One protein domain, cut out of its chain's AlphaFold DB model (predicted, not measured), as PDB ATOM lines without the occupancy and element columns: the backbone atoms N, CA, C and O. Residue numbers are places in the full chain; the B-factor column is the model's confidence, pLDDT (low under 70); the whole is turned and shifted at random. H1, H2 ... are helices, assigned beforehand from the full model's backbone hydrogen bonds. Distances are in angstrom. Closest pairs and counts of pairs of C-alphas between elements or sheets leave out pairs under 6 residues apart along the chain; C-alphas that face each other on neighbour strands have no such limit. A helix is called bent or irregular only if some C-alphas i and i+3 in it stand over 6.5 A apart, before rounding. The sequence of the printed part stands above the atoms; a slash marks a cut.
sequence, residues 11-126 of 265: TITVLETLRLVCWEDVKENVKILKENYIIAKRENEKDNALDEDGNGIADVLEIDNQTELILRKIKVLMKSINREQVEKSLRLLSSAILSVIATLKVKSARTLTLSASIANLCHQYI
ATOM      1  N   THR A  11     195.753 139.995 160.673       80.62
ATOM      2  CA  THR A  11     194.326 139.782 160.432       80.62
ATOM      3  C   THR A  11     193.916 140.298 159.060       80.62
ATOM      4  O   THR A  11     193.203 139.611 158.331       80.62
ATOM      5  N   ILE A  12     194.407 141.475 158.659       77.25
ATOM      6  CA  ILE A  12     194.137 142.026 157.326       77.25
ATOM      7  C   ILE A  12     194.737 141.140 156.242       77.25
ATOM      8  O   ILE A  12     194.046 140.832 155.279       77.25
ATOM      9  N   THR A  13     195.967 140.658 156.429       76.19
ATOM     10  CA  THR A  13     196.607 139.748 155.465       76.19
ATOM     11  C   THR A  13     195.792 138.469 155.287       76.19
ATOM     12  O   THR A  13     195.586 138.021 154.161       76.19
ATOM     13  N   VAL A  14     195.278 137.891 156.375       81.81
ATOM     14  CA  VAL A  14     194.423 136.697 156.310       81.81
ATOM     15  C   VAL A  14     193.114 136.991 155.594       81.81
ATOM     16  O   VAL A  14     192.730 136.238 154.704       81.81
ATOM     17  N   LEU A  15     192.441 138.090 155.938       80.69
ATOM     18  CA  LEU A  15     191.178 138.467 155.304       80.69
ATOM     19  C   LEU A  15     191.346 138.766 153.814       80.69
ATOM     20  O   LEU A  15     190.505 138.371 153.010       80.69
ATOM     21  N   GLU A  16     192.426 139.441 153.438       78.62
ATOM     22  CA  GLU A  16     192.749 139.739 152.048       78.62
ATOM     23  C   GLU A  16     193.082 138.464 151.271       78.62
ATOM     24  O   GLU A  16     192.564 138.265 150.174       78.62
ATOM     25  N   THR A  17     193.841 137.543 151.872       81.06
ATOM     26  CA  THR A  17     194.132 136.234 151.266       81.06
ATOM     27  C   THR A  17     192.860 135.415 151.078       81.06
ATOM     28  O   THR A  17     192.623 134.879 149.999       81.06
ATOM     29  N   LEU A  18     191.999 135.360 152.099       84.56
ATOM     30  CA  LEU A  18     190.706 134.689 151.999       84.56
ATOM     31  C   LEU A  18     189.874 135.304 150.880       84.56
ATOM     32  O   LEU A  18     189.371 134.572 150.038       84.56
ATOM     33  N   ARG A  19     189.779 136.636 150.829       83.19
ATOM     34  CA  ARG A  19     189.004 137.351 149.813       83.19
ATOM     35  C   ARG A  19     189.514 137.109 148.393       83.19
ATOM     36  O   ARG A  19     188.698 136.932 147.496       83.19
ATOM     37  N   LEU A  20     190.827 137.162 148.185       82.31
ATOM     38  CA  LEU A  20     191.428 137.091 146.853       82.31
ATOM     39  C   LEU A  20     191.571 135.659 146.335       82.31
ATOM     40  O   LEU A  20     191.511 135.460 145.127       82.31
ATOM     41  N   VAL A  21     191.782 134.684 147.224       80.88
ATOM     42  CA  VAL A  21     192.190 133.331 146.820       80.88
ATOM     43  C   VAL A  21     191.114 132.282 147.083       80.88
ATOM     44  O   VAL A  21     190.942 131.398 146.256       80.88
ATOM     45  N   CYS A  22     190.395 132.346 148.210       84.25
ATOM     46  CA  CYS A  22     189.602 131.199 148.688       84.25
ATOM     47  C   CYS A  22     188.142 131.522 149.043       84.25
ATOM     48  O   CYS A  22     187.449 130.662 149.579       84.25
ATOM     49  N   TRP A  23     187.658 132.746 148.816       85.88
ATOM     50  CA  TRP A  23     186.378 133.196 149.377       85.88
ATOM     51  C   TRP A  23     185.178 132.420 148.844       85.88
ATOM     52  O   TRP A  23     184.356 131.952 149.632       85.88
ATOM     53  N   GLU A  24     185.087 132.272 147.522       86.56
ATOM     54  CA  GLU A  24     183.977 131.547 146.898       86.56
ATOM     55  C   GLU A  24     184.015 130.064 147.282       86.56
ATOM     56  O   GLU A  24     183.000 129.526 147.729       86.56
ATOM     57  N   ASP A  25     185.203 129.447 147.262       83.88
ATOM     58  CA  ASP A  25     185.392 128.054 147.675       83.88
ATOM     59  C   ASP A  25     184.969 127.832 149.132       83.88
ATOM     60  O   ASP A  25     184.230 126.899 149.443       83.88
ATOM     61  N   VAL A  26     185.401 128.692 150.058       86.75
ATOM     62  CA  VAL A  26     185.035 128.579 151.478       86.75
ATOM     63  C   VAL A  26     183.530 128.765 151.658       86.75
ATOM     64  O   VAL A  26     182.896 127.991 152.376       86.75
ATOM     65  N   LYS A  27     182.934 129.756 150.992       89.19
ATOM     66  CA  LYS A  27     181.503 130.059 151.094       89.19
ATOM     67  C   LYS A  27     180.637 128.900 150.602       89.19
ATOM     68  O   LYS A  27     179.674 128.533 151.279       89.19
ATOM     69  N   GLU A  28     180.971 128.321 149.454       86.50
ATOM     70  CA  GLU A  28     180.244 127.182 148.893       86.50
ATOM     71  C   GLU A  28     180.390 125.939 149.779       86.50
ATOM     72  O   GLU A  28     179.395 125.309 150.137       86.50
ATOM     73  N   ASN A  29     181.604 125.635 150.242       86.88
ATOM     74  CA  ASN A  29     181.846 124.469 151.091       86.88
ATOM     75  C   ASN A  29     181.190 124.583 152.473       86.88
ATOM     76  O   ASN A  29     180.653 123.601 152.982       86.88
ATOM     77  N   VAL A  30     181.163 125.775 153.074       88.19
ATOM     78  CA  VAL A  30     180.431 126.007 154.332       88.19
ATOM     79  C   VAL A  30     178.929 125.795 154.138       88.19
ATOM     80  O   VAL A  30     178.270 125.245 155.023       88.19
ATOM     81  N   LYS A  31     178.377 126.180 152.980       89.81
ATOM     82  CA  LYS A  31     176.972 125.914 152.648       89.81
ATOM     83  C   LYS A  31     176.703 124.408 152.553       89.81
ATOM     84  O   LYS A  31     175.771 123.937 153.201       89.81
ATOM     85  N   ILE A  32     177.556 123.663 151.849       87.38
ATOM     86  CA  ILE A  32     177.462 122.197 151.719       87.38
ATOM     87  C   ILE A  32     177.547 121.516 153.094       87.38
ATOM     88  O   ILE A  32     176.741 120.634 153.401       87.38
ATOM     89  N   LEU A  33     178.475 121.940 153.961       87.50
ATOM     90  CA  LEU A  33     178.573 121.413 155.327       87.50
ATOM     91  C   LEU A  33     177.319 121.720 156.148       87.50
ATOM     92  O   LEU A  33     176.836 120.853 156.872       87.50
ATOM     93  N   LYS A  34     176.779 122.937 156.041       89.19
ATOM     94  CA  LYS A  34     175.568 123.335 156.765       89.19
ATOM     95  C   LYS A  34     174.357 122.517 156.322       89.19
ATOM     96  O   LYS A  34     173.561 122.114 157.165       89.19
ATOM     97  N   GLU A  35     174.216 122.266 155.026       89.56
ATOM     98  CA  GLU A  35     173.143 121.430 154.482       89.56
ATOM     99  C   GLU A  35     173.251 119.988 154.992       89.56
ATOM    100  O   GLU A  35     172.277 119.463 155.533       89.56
ATOM    101  N   ASN A  36     174.449 119.394 154.946       86.31
ATOM    102  CA  ASN A  36     174.706 118.065 155.513       86.31
ATOM    103  C   ASN A  36     174.464 118.019 157.032       86.31
ATOM    104  O   ASN A  36     173.886 117.059 157.539       86.31
ATOM    105  N   TYR A  37     174.827 119.076 157.761       85.56
ATOM    106  CA  TYR A  37     174.558 119.190 159.194       85.56
ATOM    107  C   TYR A  37     173.058 119.251 159.505       85.56
ATOM    108  O   TYR A  37     172.599 118.620 160.451       85.56
ATOM    109  N   ILE A  38     172.269 119.981 158.710       87.62
ATOM    110  CA  ILE A  38     170.812 120.051 158.888       87.62
ATOM    111  C   ILE A  38     170.170 118.679 158.649       87.62
ATOM    112  O   ILE A  38     169.266 118.300 159.391       87.62
ATOM    113  N   ILE A  39     170.638 117.930 157.647       86.19
ATOM    114  CA  ILE A  39     170.173 116.562 157.382       86.19
ATOM    115  C   ILE A  39     170.501 115.659 158.576       86.19
ATOM    116  O   ILE A  39     169.598 115.039 159.134       86.19
ATOM    117  N   ALA A  40     171.754 115.669 159.031       83.38
ATOM    118  CA  ALA A  40     172.184 114.886 160.185       83.38
ATOM    119  C   ALA A  40     171.415 115.248 161.464       83.38
ATOM    120  O   ALA A  40     171.049 114.369 162.239       83.38
ATOM    121  N   LYS A  41     171.112 116.536 161.673       83.69
ATOM    122  CA  LYS A  41     170.318 116.995 162.816       83.69
ATOM    123  C   LYS A  41     168.895 116.436 162.777       83.69
ATOM    124  O   LYS A  41     168.428 115.961 163.803       83.69
ATOM    125  N   ARG A  42     168.232 116.457 161.615       85.44
ATOM    126  CA  ARG A  42     166.875 115.903 161.460       85.44
ATOM    127  C   ARG A  42     166.843 114.396 161.686       85.44
ATOM    128  O   ARG A  42     165.928 113.904 162.330       85.44
ATOM    129  N   GLU A  43     167.835 113.667 161.184       81.69
ATOM    130  CA  GLU A  43     167.930 112.220 161.412       81.69
ATOM    131  C   GLU A  43     168.247 111.895 162.876       81.69
ATOM    132  O   GLU A  43     167.670 110.971 163.435       81.69
ATOM    133  N   ASN A  44     169.073 112.701 163.544       82.75
ATOM    134  CA  ASN A  44     169.308 112.570 164.981       82.75
ATOM    135  C   ASN A  44     168.066 112.932 165.816       82.75
ATOM    136  O   ASN A  44     167.848 112.332 166.859       82.75
ATOM    137  N   GLU A  45     167.239 113.890 165.391       82.00
ATOM    138  CA  GLU A  45     165.954 114.184 166.044       82.00
ATOM    139  C   GLU A  45     164.960 113.025 165.901       82.00
ATOM    140  O   GLU A  45     164.274 112.708 166.867       82.00
ATOM    141  N   LYS A  46     164.929 112.360 164.738       80.94
ATOM    142  CA  LYS A  46     164.147 111.131 164.544       80.94
ATOM    143  C   LYS A  46     164.670 109.988 165.411       80.94
ATOM    144  O   LYS A  46     163.867 109.338 166.062       80.94
ATOM    145  N   ASP A  47     165.988 109.785 165.464       74.31
ATOM    146  CA  ASP A  47     166.610 108.739 166.294       74.31
ATOM    147  C   ASP A  47     166.352 108.957 167.791       74.31
ATOM    148  O   ASP A  47     166.090 108.005 168.513       74.31
ATOM    149  N   ASN A  48     166.323 110.213 168.255       74.69
ATOM    150  CA  ASN A  48     165.970 110.536 169.643       74.69
ATOM    151  C   ASN A  48     164.485 110.302 169.981       74.69
ATOM    152  O   ASN A  48     164.136 110.365 171.156       74.69
ATOM    153  N   ALA A  49     163.619 110.117 168.983       74.25
ATOM    154  CA  ALA A  49     162.190 109.862 169.163       74.25
ATOM    155  C   ALA A  49     161.812 108.390 168.917       74.25
ATOM    156  O   ALA A  49     160.635 108.049 169.030       74.25
ATOM    157  N   LEU A  50     162.780 107.545 168.547       73.06
ATOM    158  CA  LEU A  50     162.574 106.109 168.408       73.06
ATOM    159  C   LEU A  50     162.536 105.459 169.798       73.06
ATOM    160  O   LEU A  50     163.409 105.693 170.634       73.06
ATOM    161  N   ASP A  51     161.487 104.674 169.994       59.75
ATOM    162  CA  ASP A  51     161.232 103.773 171.116       59.75
ATOM    163  C   ASP A  51     161.022 102.401 170.450       59.75
ATOM    164  O   ASP A  51     159.958 102.133 169.879       59.75
ATOM    165  N   GLU A  52     162.104 101.625 170.324       66.06
ATOM    166  CA  GLU A  52     162.103 100.359 169.570       66.06
ATOM    167  C   GLU A  52     161.524  99.192 170.384       66.06
ATOM    168  O   GLU A  52     161.070  98.204 169.799       66.06
ATOM    169  N   ASP A  53     161.509  99.297 171.712       65.88
ATOM    170  CA  ASP A  53     161.015  98.261 172.619       65.88
ATOM    171  C   ASP A  53     159.574  98.513 173.112       65.88
ATOM    172  O   ASP A  53     158.954  97.623 173.702       65.88
ATOM    173  N   GLY A  54     158.999  99.670 172.767       67.19
ATOM    174  CA  GLY A  54     157.604 100.027 173.011       67.19
ATOM    175  C   GLY A  54     157.307 100.270 174.486       67.19
ATOM    176  O   GLY A  54     156.162 100.092 174.919       67.19
ATOM    177  N   ASN A  55     158.327 100.620 175.267       67.00
ATOM    178  CA  ASN A  55     158.228 100.762 176.713       67.00
ATOM    179  C   ASN A  55     157.753 102.168 177.152       67.00
ATOM    180  O   ASN A  55     157.450 102.385 178.331       67.00
ATOM    181  N   GLY A  56     157.599 103.098 176.201       60.50
ATOM    182  CA  GLY A  56     157.135 104.468 176.407       60.50
ATOM    183  C   GLY A  56     158.252 105.478 176.690       60.50
ATOM    184  O   GLY A  56     157.951 106.652 176.932       60.50
ATOM    185  N   ILE A  57     159.518 105.054 176.676       68.69
ATOM    186  CA  ILE A  57     160.720 105.860 176.898       68.69
ATOM    187  C   ILE A  57     161.599 105.733 175.645       68.69
ATOM    188  O   ILE A  57     161.788 104.659 175.100       68.69
ATOM    189  N   ALA A  58     162.145 106.844 175.148       71.38
ATOM    190  CA  ALA A  58     163.025 106.782 173.980       71.38
ATOM    191  C   ALA A  58     164.343 106.067 174.326       71.38
ATOM    192  O   ALA A  58     164.998 106.467 175.293       71.38
ATOM    193  N   ASP A  59     164.803 105.131 173.486       65.25
ATOM    194  CA  ASP A  59     166.010 104.316 173.727       65.25
ATOM    195  C   ASP A  59     167.258 105.158 174.056       65.25
ATOM    196  O   ASP A  59     168.194 104.722 174.723       65.25
ATOM    197  N   VAL A  60     167.319 106.387 173.531       63.22
ATOM    198  CA  VAL A  60     168.437 107.318 173.743       63.22
ATOM    199  C   VAL A  60     168.546 107.758 175.209       63.22
ATOM    200  O   VAL A  60     169.635 108.117 175.653       63.22
ATOM    201  N   LEU A  61     167.443 107.732 175.962       66.00
ATOM    202  CA  LEU A  61     167.391 108.071 177.386       66.00
ATOM    203  C   LEU A  61     167.699 106.878 178.296       66.00
ATOM    204  O   LEU A  61     167.986 107.085 179.471       66.00
ATOM    205  N   GLU A  62     167.677 105.659 177.759       66.06
ATOM    206  CA  GLU A  62     167.902 104.427 178.524       66.06
ATOM    207  C   GLU A  62     169.368 103.986 178.550       66.06
ATOM    208  O   GLU A  62     169.766 103.120 179.329       66.06
ATOM    209  N   ILE A  63     170.204 104.595 177.707       70.62
ATOM    210  CA  ILE A  63     171.630 104.289 177.648       70.62
ATOM    211  C   ILE A  63     172.358 105.014 178.791       70.62
ATOM    212  O   ILE A  63     172.675 106.200 178.693       70.62
ATOM    213  N   ASP A  64     172.713 104.273 179.841       64.81
ATOM    214  CA  ASP A  64     173.507 104.783 180.974       64.81
ATOM    215  C   ASP A  64     174.984 105.063 180.606       64.81
ATOM    216  O   ASP A  64     175.672 105.860 181.252       64.81
ATOM    217  N   ASN A  65     175.507 104.422 179.553       78.31
ATOM    218  CA  ASN A  65     176.922 104.497 179.192       78.31
ATOM    219  C   ASN A  65     177.211 105.587 178.142       78.31
ATOM    220  O   ASN A  65     176.863 105.471 176.963       78.31
ATOM    221  N   GLN A  66     177.937 106.636 178.543       73.44
ATOM    222  CA  GLN A  66     178.260 107.784 177.682       73.44
ATOM    223  C   GLN A  66     178.998 107.397 176.391       73.44
ATOM    224  O   GLN A  66     178.787 108.017 175.347       73.44
ATOM    225  N   THR A  67     179.856 106.373 176.424       74.44
ATOM    226  CA  THR A  67     180.610 105.930 175.238       74.44
ATOM    227  C   THR A  67     179.701 105.294 174.186       74.44
ATOM    228  O   THR A  67     179.888 105.503 172.986       74.44
ATOM    229  N   GLU A  68     178.686 104.559 174.628       78.31
ATOM    230  CA  GLU A  68     177.726 103.875 173.765       78.31
ATOM    231  C   GLU A  68     176.748 104.867 173.124       78.31
ATOM    232  O   GLU A  68     176.487 104.803 171.920       78.31
ATOM    233  N   LEU A  69     176.342 105.893 173.880       78.88
ATOM    234  CA  LEU A  69     175.612 107.056 173.369       78.88
ATOM    235  C   LEU A  69     176.379 107.801 172.272       78.88
ATOM    236  O   LEU A  69     175.813 108.144 171.229       78.88
ATOM    237  N   ILE A  70     177.675 108.049 172.486       79.94
ATOM    238  CA  ILE A  70     178.532 108.709 171.493       79.94
ATOM    239  C   ILE A  70     178.639 107.847 170.230       79.94
ATOM    240  O   ILE A  70     178.483 108.367 169.125       79.94
ATOM    241  N   LEU A  71     178.844 106.534 170.368       81.81
ATOM    242  CA  LEU A  71     178.910 105.605 169.236       81.81
ATOM    243  C   LEU A  71     177.593 105.546 168.447       81.81
ATOM    244  O   LEU A  71     177.638 105.587 167.214       81.81
ATOM    245  N   ARG A  72     176.429 105.522 169.116       79.56
ATOM    246  CA  ARG A  72     175.107 105.578 168.459       79.56
ATOM    247  C   ARG A  72     174.947 106.876 167.670       79.56
ATOM    248  O   ARG A  72     174.655 106.831 166.475       79.56
ATOM    249  N   LYS A  73     175.263 108.026 168.275       80.75
ATOM    250  CA  LYS A  73     175.186 109.335 167.601       80.75
ATOM    251  C   LYS A  73     176.148 109.450 166.420       80.75
ATOM    252  O   LYS A  73     175.751 109.933 165.363       80.75
ATOM    253  N   ILE A  74     177.384 108.962 166.553       80.56
ATOM    254  CA  ILE A  74     178.356 108.904 165.450       80.56
ATOM    255  C   ILE A  74     177.840 108.005 164.316       80.56
ATOM    256  O   ILE A  74     177.990 108.351 163.147       80.56
ATOM    257  N   LYS A  75     177.202 106.872 164.635       82.12
ATOM    258  CA  LYS A  75     176.625 105.948 163.645       82.12
ATOM    259  C   LYS A  75     175.467 106.586 162.873       82.12
ATOM    260  O   LYS A  75     175.410 106.440 161.653       82.12
ATOM    261  N   VAL A  76     174.585 107.324 163.551       81.06
ATOM    262  CA  VAL A  76     173.498 108.098 162.919       81.06
ATOM    263  C   VAL A  76     174.066 109.215 162.042       81.06
ATOM    264  O   VAL A  76     173.640 109.383 160.899       81.06
ATOM    265  N   LEU A  77     175.094 109.923 162.516       80.94
ATOM    266  CA  LEU A  77     175.833 110.921 161.735       80.94
ATOM    267  C   LEU A  77     176.454 110.319 160.466       80.94
ATOM    268  O   LEU A  77     176.265 110.848 159.376       80.94
ATOM    269  N   MET A  78     177.154 109.189 160.584       78.06
ATOM    270  CA  MET A  78     177.792 108.525 159.445       78.06
ATOM    271  C   MET A  78     176.786 107.984 158.423       78.06
ATOM    272  O   MET A  78     177.093 107.973 157.235       78.06
ATOM    273  N   LYS A  79     175.598 107.543 158.858       81.56
ATOM    274  CA  LYS A  79     174.534 107.079 157.952       81.56
ATOM    275  C   LYS A  79     173.809 108.220 157.236       81.56
ATOM    276  O   LYS A  79     173.349 108.027 156.116       81.56
ATOM    277  N   SER A  80     173.665 109.370 157.889       80.81
ATOM    278  CA  SER A  80     172.867 110.498 157.389       80.81
ATOM    279  C   SER A  80     173.650 111.461 156.489       80.81
ATOM    280  O   SER A  80     173.050 112.178 155.690       80.81
ATOM    281  N   ILE A  81     174.979 111.488 156.602       84.38
ATOM    282  CA  ILE A  81     175.846 112.404 155.857       84.38
ATOM    283  C   ILE A  81     176.232 111.847 154.483       84.38
ATOM    284  O   ILE A  81     176.602 110.681 154.341       84.38
ATOM    285  N   ASN A  82     176.287 112.724 153.475       86.56
ATOM    286  CA  ASN A  82     176.964 112.413 152.220       86.56
ATOM    287  C   ASN A  82     178.496 112.464 152.406       86.56
ATOM    288  O   ASN A  82     179.100 113.542 152.471       86.56
ATOM    289  N   ARG A  83     179.128 111.286 152.485       85.62
ATOM    290  CA  ARG A  83     180.577 111.136 152.705       85.62
ATOM    291  C   ARG A  83     181.419 111.887 151.672       85.62
ATOM    292  O   ARG A  83     182.365 112.565 152.061       85.62
ATOM    293  N   GLU A  84     181.090 111.780 150.385       87.56
ATOM    294  CA  GLU A  84     181.885 112.387 149.309       87.56
ATOM    295  C   GLU A  84     181.876 113.915 149.390       87.56
ATOM    296  O   GLU A  84     182.915 114.559 149.237       87.56
ATOM    297  N   GLN A  85     180.712 114.503 149.683       86.81
ATOM    298  CA  GLN A  85     180.579 115.950 149.840       86.81
ATOM    299  C   GLN A  85     181.368 116.462 151.045       86.81
ATOM    300  O   GLN A  85     182.118 117.429 150.918       86.81
ATOM    301  N   VAL A  86     181.249 115.796 152.197       87.44
ATOM    302  CA  VAL A  86     181.972 116.204 153.409       87.44
ATOM    303  C   VAL A  86     183.479 116.036 153.244       87.44
ATOM    304  O   VAL A  86     184.233 116.931 153.621       87.44
ATOM    305  N   GLU A  87     183.930 114.943 152.630       88.25
ATOM    306  CA  GLU A  87     185.349 114.720 152.361       88.25
ATOM    307  C   GLU A  87     185.918 115.782 151.410       88.25
ATOM    308  O   GLU A  87     186.961 116.378 151.696       88.25
ATOM    309  N   LYS A  88     185.217 116.072 150.307       89.12
ATOM    310  CA  LYS A  88     185.619 117.114 149.354       89.12
ATOM    311  C   LYS A  88     185.695 118.481 150.029       89.12
ATOM    312  O   LYS A  88     186.700 119.177 149.885       89.12
ATOM    313  N   SER A  89     184.674 118.855 150.795       87.69
ATOM    314  CA  SER A  89     184.645 120.145 151.481       87.69
ATOM    315  C   SER A  89     185.710 120.256 152.572       87.69
ATOM    316  O   SER A  89     186.322 121.314 152.704       87.69
ATOM    317  N   LEU A  90     186.012 119.176 153.300       87.88
ATOM    318  CA  LEU A  90     187.098 119.161 154.283       87.88
ATOM    319  C   LEU A  90     188.471 119.348 153.623       87.88
ATOM    320  O   LEU A  90     189.294 120.120 154.120       87.88
ATOM    321  N   ARG A  91     188.716 118.686 152.483       87.81
ATOM    322  CA  ARG A  91     189.954 118.859 151.702       87.81
ATOM    323  C   ARG A  91     190.103 120.300 151.208       87.81
ATOM    324  O   ARG A  91     191.175 120.881 151.357       87.81
ATOM    325  N   LEU A  92     189.035 120.894 150.673       87.50
ATOM    326  CA  LEU A  92     189.050 122.275 150.177       87.50
ATOM    327  C   LEU A  92     189.235 123.299 151.306       87.50
ATOM    328  O   LEU A  92     190.036 124.219 151.164       87.50
ATOM    329  N   LEU A  93     188.584 123.104 152.458       88.19
ATOM    330  CA  LEU A  93     188.802 123.938 153.647       88.19
ATOM    331  C   LEU A  93     190.246 123.833 154.156       88.19
ATOM    332  O   LEU A  93     190.867 124.847 154.471       88.19
ATOM    333  N   SER A  94     190.808 122.624 154.170       85.25
ATOM    334  CA  SER A  94     192.211 122.406 154.542       85.25
ATOM    335  C   SER A  94     193.166 123.101 153.565       85.25
ATOM    336  O   SER A  94     194.120 123.752 153.986       85.25
ATOM    337  N   SER A  95     192.877 123.040 152.261       87.06
ATOM    338  CA  SER A  95     193.629 123.759 151.228       87.06
ATOM    339  C   SER A  95     193.550 125.279 151.408       87.06
ATOM    340  O   SER A  95     194.561 125.965 151.264       87.06
ATOM    341  N   ALA A  96     192.384 125.817 151.773       86.50
ATOM    342  CA  ALA A  96     192.225 127.240 152.065       86.50
ATOM    343  C   ALA A  96     193.074 127.671 153.275       86.50
ATOM    344  O   ALA A  96     193.760 128.690 153.215       86.50
ATOM    345  N   ILE A  97     193.103 126.865 154.343       83.50
ATOM    346  CA  ILE A  97     193.963 127.109 155.514       83.50
ATOM    347  C   ILE A  97     195.445 127.103 155.110       83.50
ATOM    348  O   ILE A  97     196.189 128.018 155.469       83.50
ATOM    349  N   LEU A  98     195.876 126.119 154.315       84.62
ATOM    350  CA  LEU A  98     197.254 126.036 153.821       84.62
ATOM    351  C   LEU A  98     197.630 127.215 152.915       84.62
ATOM    352  O   LEU A  98     198.746 127.719 153.015       84.62
ATOM    353  N   SER A  99     196.706 127.697 152.082       86.44
ATOM    354  CA  SER A  99     196.898 128.884 151.237       86.44
ATOM    355  C   SER A  99     197.140 130.151 152.066       86.44
ATOM    356  O   SER A  99     198.063 130.928 151.790       86.44
ATOM    357  N   VAL A 100     196.369 130.328 153.146       84.06
ATOM    358  CA  VAL A 100     196.571 131.423 154.103       84.06
ATOM    359  C   VAL A 100     197.952 131.320 154.753       84.06
ATOM    360  O   VAL A 100     198.707 132.293 154.755       84.06
ATOM    361  N   ILE A 101     198.329 130.134 155.234       81.69
ATOM    362  CA  ILE A 101     199.647 129.895 155.842       81.69
ATOM    363  C   ILE A 101     200.777 130.180 154.845       81.69
ATOM    364  O   ILE A 101     201.749 130.852 155.192       81.69
ATOM    365  N   ALA A 102     200.657 129.700 153.607       84.44
ATOM    366  CA  ALA A 102     201.646 129.918 152.559       84.44
ATOM    367  C   ALA A 102     201.824 131.413 152.263       84.44
ATOM    368  O   ALA A 102     202.952 131.897 152.195       84.44
ATOM    369  N   THR A 103     200.726 132.167 152.177       84.69
ATOM    370  CA  THR A 103     200.772 133.620 151.973       84.69
ATOM    371  C   THR A 103     201.469 134.336 153.128       84.69
ATOM    372  O   THR A 103     202.312 135.207 152.898       84.69
ATOM    373  N   LEU A 104     201.191 133.935 154.373       80.75
ATOM    374  CA  LEU A 104     201.881 134.480 155.541       80.75
ATOM    375  C   LEU A 104     203.383 134.159 155.515       80.75
ATOM    376  O   LEU A 104     204.190 135.061 155.730       80.75
ATOM    377  N   LYS A 105     203.775 132.926 155.163       82.38
ATOM    378  CA  LYS A 105     205.191 132.550 155.001       82.38
ATOM    379  C   LYS A 105     205.885 133.368 153.914       82.38
ATOM    380  O   LYS A 105     206.993 133.847 154.136       82.38
ATOM    381  N   VAL A 106     205.239 133.573 152.765       85.06
ATOM    382  CA  VAL A 106     205.772 134.417 151.682       85.06
ATOM    383  C   VAL A 106     205.973 135.853 152.162       85.06
ATOM    384  O   VAL A 106     206.997 136.464 151.856       85.06
ATOM    385  N   LYS A 107     205.036 136.396 152.948       81.25
ATOM    386  CA  LYS A 107     205.170 137.735 153.532       81.25
ATOM    387  C   LYS A 107     206.358 137.813 154.496       81.25
ATOM    388  O   LYS A 107     207.189 138.703 154.340       81.25
ATOM    389  N   SER A 108     206.488 136.857 155.417       77.44
ATOM    390  CA  SER A 108     207.634 136.774 156.333       77.44
ATOM    391  C   SER A 108     208.961 136.638 155.583       77.44
ATOM    392  O   SER A 108     209.913 137.346 155.899       77.44
ATOM    393  N   ALA A 109     209.019 135.796 154.546       85.69
ATOM    394  CA  ALA A 109     210.207 135.628 153.715       85.69
ATOM    395  C   ALA A 109     210.606 136.936 153.016       85.69
ATOM    396  O   ALA A 109     211.778 137.291 153.019       85.69
ATOM    397  N   ARG A 110     209.644 137.706 152.485       86.00
ATOM    398  CA  ARG A 110     209.916 139.028 151.887       86.00
ATOM    399  C   ARG A 110     210.511 140.007 152.898       86.00
ATOM    400  O   ARG A 110     211.467 140.701 152.563       86.00
ATOM    401  N   THR A 111     209.982 140.053 154.123       85.06
ATOM    402  CA  THR A 111     210.533 140.906 155.190       85.06
ATOM    403  C   THR A 111     211.946 140.469 155.586       85.06
ATOM    404  O   THR A 111     212.815 141.323 155.750       85.06
ATOM    405  N   LEU A 112     212.209 139.160 155.671       87.25
ATOM    406  CA  LEU A 112     213.547 138.629 155.949       87.25
ATOM    407  C   LEU A 112     214.540 138.966 154.831       87.25
ATOM    408  O   LEU A 112     215.630 139.453 155.123       87.25
ATOM    409  N   THR A 113     214.162 138.799 153.562       90.19
ATOM    410  CA  THR A 113     215.011 139.186 152.425       90.19
ATOM    411  C   THR A 113     215.329 140.677 152.454       90.19
ATOM    412  O   THR A 113     216.490 141.048 152.309       90.19
ATOM    413  N   LEU A 114     214.331 141.532 152.713       90.06
ATOM    414  CA  LEU A 114     214.546 142.972 152.864       90.06
ATOM    415  C   LEU A 114     215.524 143.271 154.011       90.06
ATOM    416  O   LEU A 114     216.433 144.081 153.842       90.06
ATOM    417  N   SER A 115     215.377 142.589 155.151       89.75
ATOM    418  CA  SER A 115     216.285 142.756 156.290       89.75
ATOM    419  C   SER A 115     217.722 142.341 155.964       89.75
ATOM    420  O   SER A 115     218.647 143.076 156.293       89.75
ATOM    421  N   ALA A 116     217.921 141.231 155.246       89.62
ATOM    422  CA  ALA A 116     219.242 140.782 154.818       89.62
ATOM    423  C   ALA A 116     219.881 141.766 153.822       89.62
ATOM    424  O   ALA A 116     221.070 142.064 153.920       89.62
ATOM    425  N   SER A 117     219.093 142.325 152.895       91.69
ATOM    426  CA  SER A 117     219.576 143.361 151.975       91.69
ATOM    427  C   SER A 117     220.034 144.619 152.713       91.69
ATOM    428  O   SER A 117     221.102 145.143 152.406       91.69
ATOM    429  N   ILE A 118     219.269 145.083 153.706       90.25
ATOM    430  CA  ILE A 118     219.651 146.241 154.527       90.25
ATOM    431  C   ILE A 118     220.901 145.919 155.360       90.25
ATOM    432  O   ILE A 118     221.804 146.747 155.416       90.25
ATOM    433  N   ALA A 119     220.996 144.722 155.947       89.56
ATOM    434  CA  ALA A 119     222.157 144.310 156.740       89.56
ATOM    435  C   ALA A 119     223.440 144.303 155.902       89.56
ATOM    436  O   ALA A 119     224.459 144.830 156.339       89.56
ATOM    437  N   ASN A 120     223.376 143.779 154.673       89.25
ATOM    438  CA  ASN A 120     224.513 143.789 153.752       89.25
ATOM    439  C   ASN A 120     224.958 145.213 153.394       89.25
ATOM    440  O   ASN A 120     226.156 145.478 153.340       89.25
ATOM    441  N   LEU A 121     224.012 146.137 153.191       89.25
ATOM    442  CA  LEU A 121     224.340 147.550 152.978       89.25
ATOM    443  C   LEU A 121     224.986 148.158 154.231       89.25
ATOM    444  O   LEU A 121     226.004 148.833 154.122       89.25
ATOM    445  N   CYS A 122     224.450 147.893 155.424       88.00
ATOM    446  CA  CYS A 122     225.032 148.386 156.670       88.00
ATOM    447  C   CYS A 122     226.471 147.891 156.872       88.00
ATOM    448  O   CYS A 122     227.338 148.711 157.159       88.00
ATOM    449  N   HIS A 123     226.740 146.602 156.639       84.75
ATOM    450  CA  HIS A 123     228.094 146.041 156.690       84.75
ATOM    451  C   HIS A 123     229.059 146.719 155.706       84.75
ATOM    452  O   HIS A 123     230.239 146.863 156.005       84.75
ATOM    453  N   GLN A 124     228.585 147.141 154.528       86.06
ATOM    454  CA  GLN A 124     229.440 147.780 153.525       86.06
ATOM    455  C   GLN A 124     229.833 149.220 153.895       86.06
ATOM    456  O   GLN A 124     230.915 149.670 153.520       86.06
ATOM    457  N   TYR A 125     228.959 149.954 154.588       85.38
ATOM    458  CA  TYR A 125     229.152 151.386 154.851       85.38
ATOM    459  C   TYR A 125     229.572 151.714 156.289       85.38
ATOM    460  O   TYR A 125     230.075 152.811 156.524       85.38
ATOM    461  N   ILE A 126     229.355 150.811 157.247       85.75
ATOM    462  CA  ILE A 126     229.602 151.056 158.672       85.75
ATOM    463  C   ILE A 126     230.661 150.059 159.176       85.75
ATOM    464  O   ILE A 126     230.325 148.889 159.366       85.75
TER     465      ILE A 126
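What this domain is: This is residues 11 to 126 of the 265 residues of an uncharacterized protein of Angomonas deanei (UniProt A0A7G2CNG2). A long helix, H4, and the long arm H1b of a bent helix overlap slantwise over part of their lengths, and residues 108 to 126, of which 108 to 125 belong to H4, stick out beyond this body and draw the whole out to a rod. H3 packs across the last part of H1b, with short H2 nearby, while arm H1a packs on H4. The 116 printed residues include four named helices, H1 to H4 in order, and no named strand: all helix, extended, radius of gyration of the C-alphas 25.0 A, spans 90 by 31 by 21 A.

Where its parts are: H4, residues 83 to 125, is 63.1 A long and ends at C-alpha 125 (229.152, 151.386, 154.851). H1, residues 11 to 47, was assigned as one helix by its hydrogen bonds but is bent, C-alphas 21 and 24 being 8.4 A apart; its arms are H1a, residues 11 to 21, 15.2 A, beginning at C-alpha 11 (194.326, 139.782, 160.432), and H1b, residues 24 to 47, 34.6 A. H3 is residues 66 to 80, 21.2 A; H2 is residues 59 to 62, 5.2 A.

How they stand to each other: Helix packing is mostly crossed, the lines at an angle. H4, with residues 85 to 96 alone, touches residues 25 to 36 of H1b, closest C-alphas Asn 29 and Ser 89, 5.2 A, opposite ways at 37 degrees, only just steep. H4 touches H1a with residues 96 to 104 alone, closest C-alphas Thr 17 and Val 100, 6.1 A, at a steep tilt of 59 degrees. H1b, with residues 39 to 47 alone, touches H3, closest C-alphas Ala 40 and Ser 80, 5.2 A, at a steep tilt of 61 degrees. H2 is close to but not clearly touching H3, closest C-alphas Val 60 and Leu 69, 7.2 A. In H1a, H1b, H3 and H4 every O i to N i+4 pair is within hydrogen-bond range; H2 is too short for one.

The domain as a whole: The C-alphas farthest apart, Gly 54 and Tyr 125, are 89.9 A apart. The printed part has no cut; H1 to H2 is a long link of 11 residues. pLDDT is under 70 at residues 51 to 57, 59 to 62 and 64.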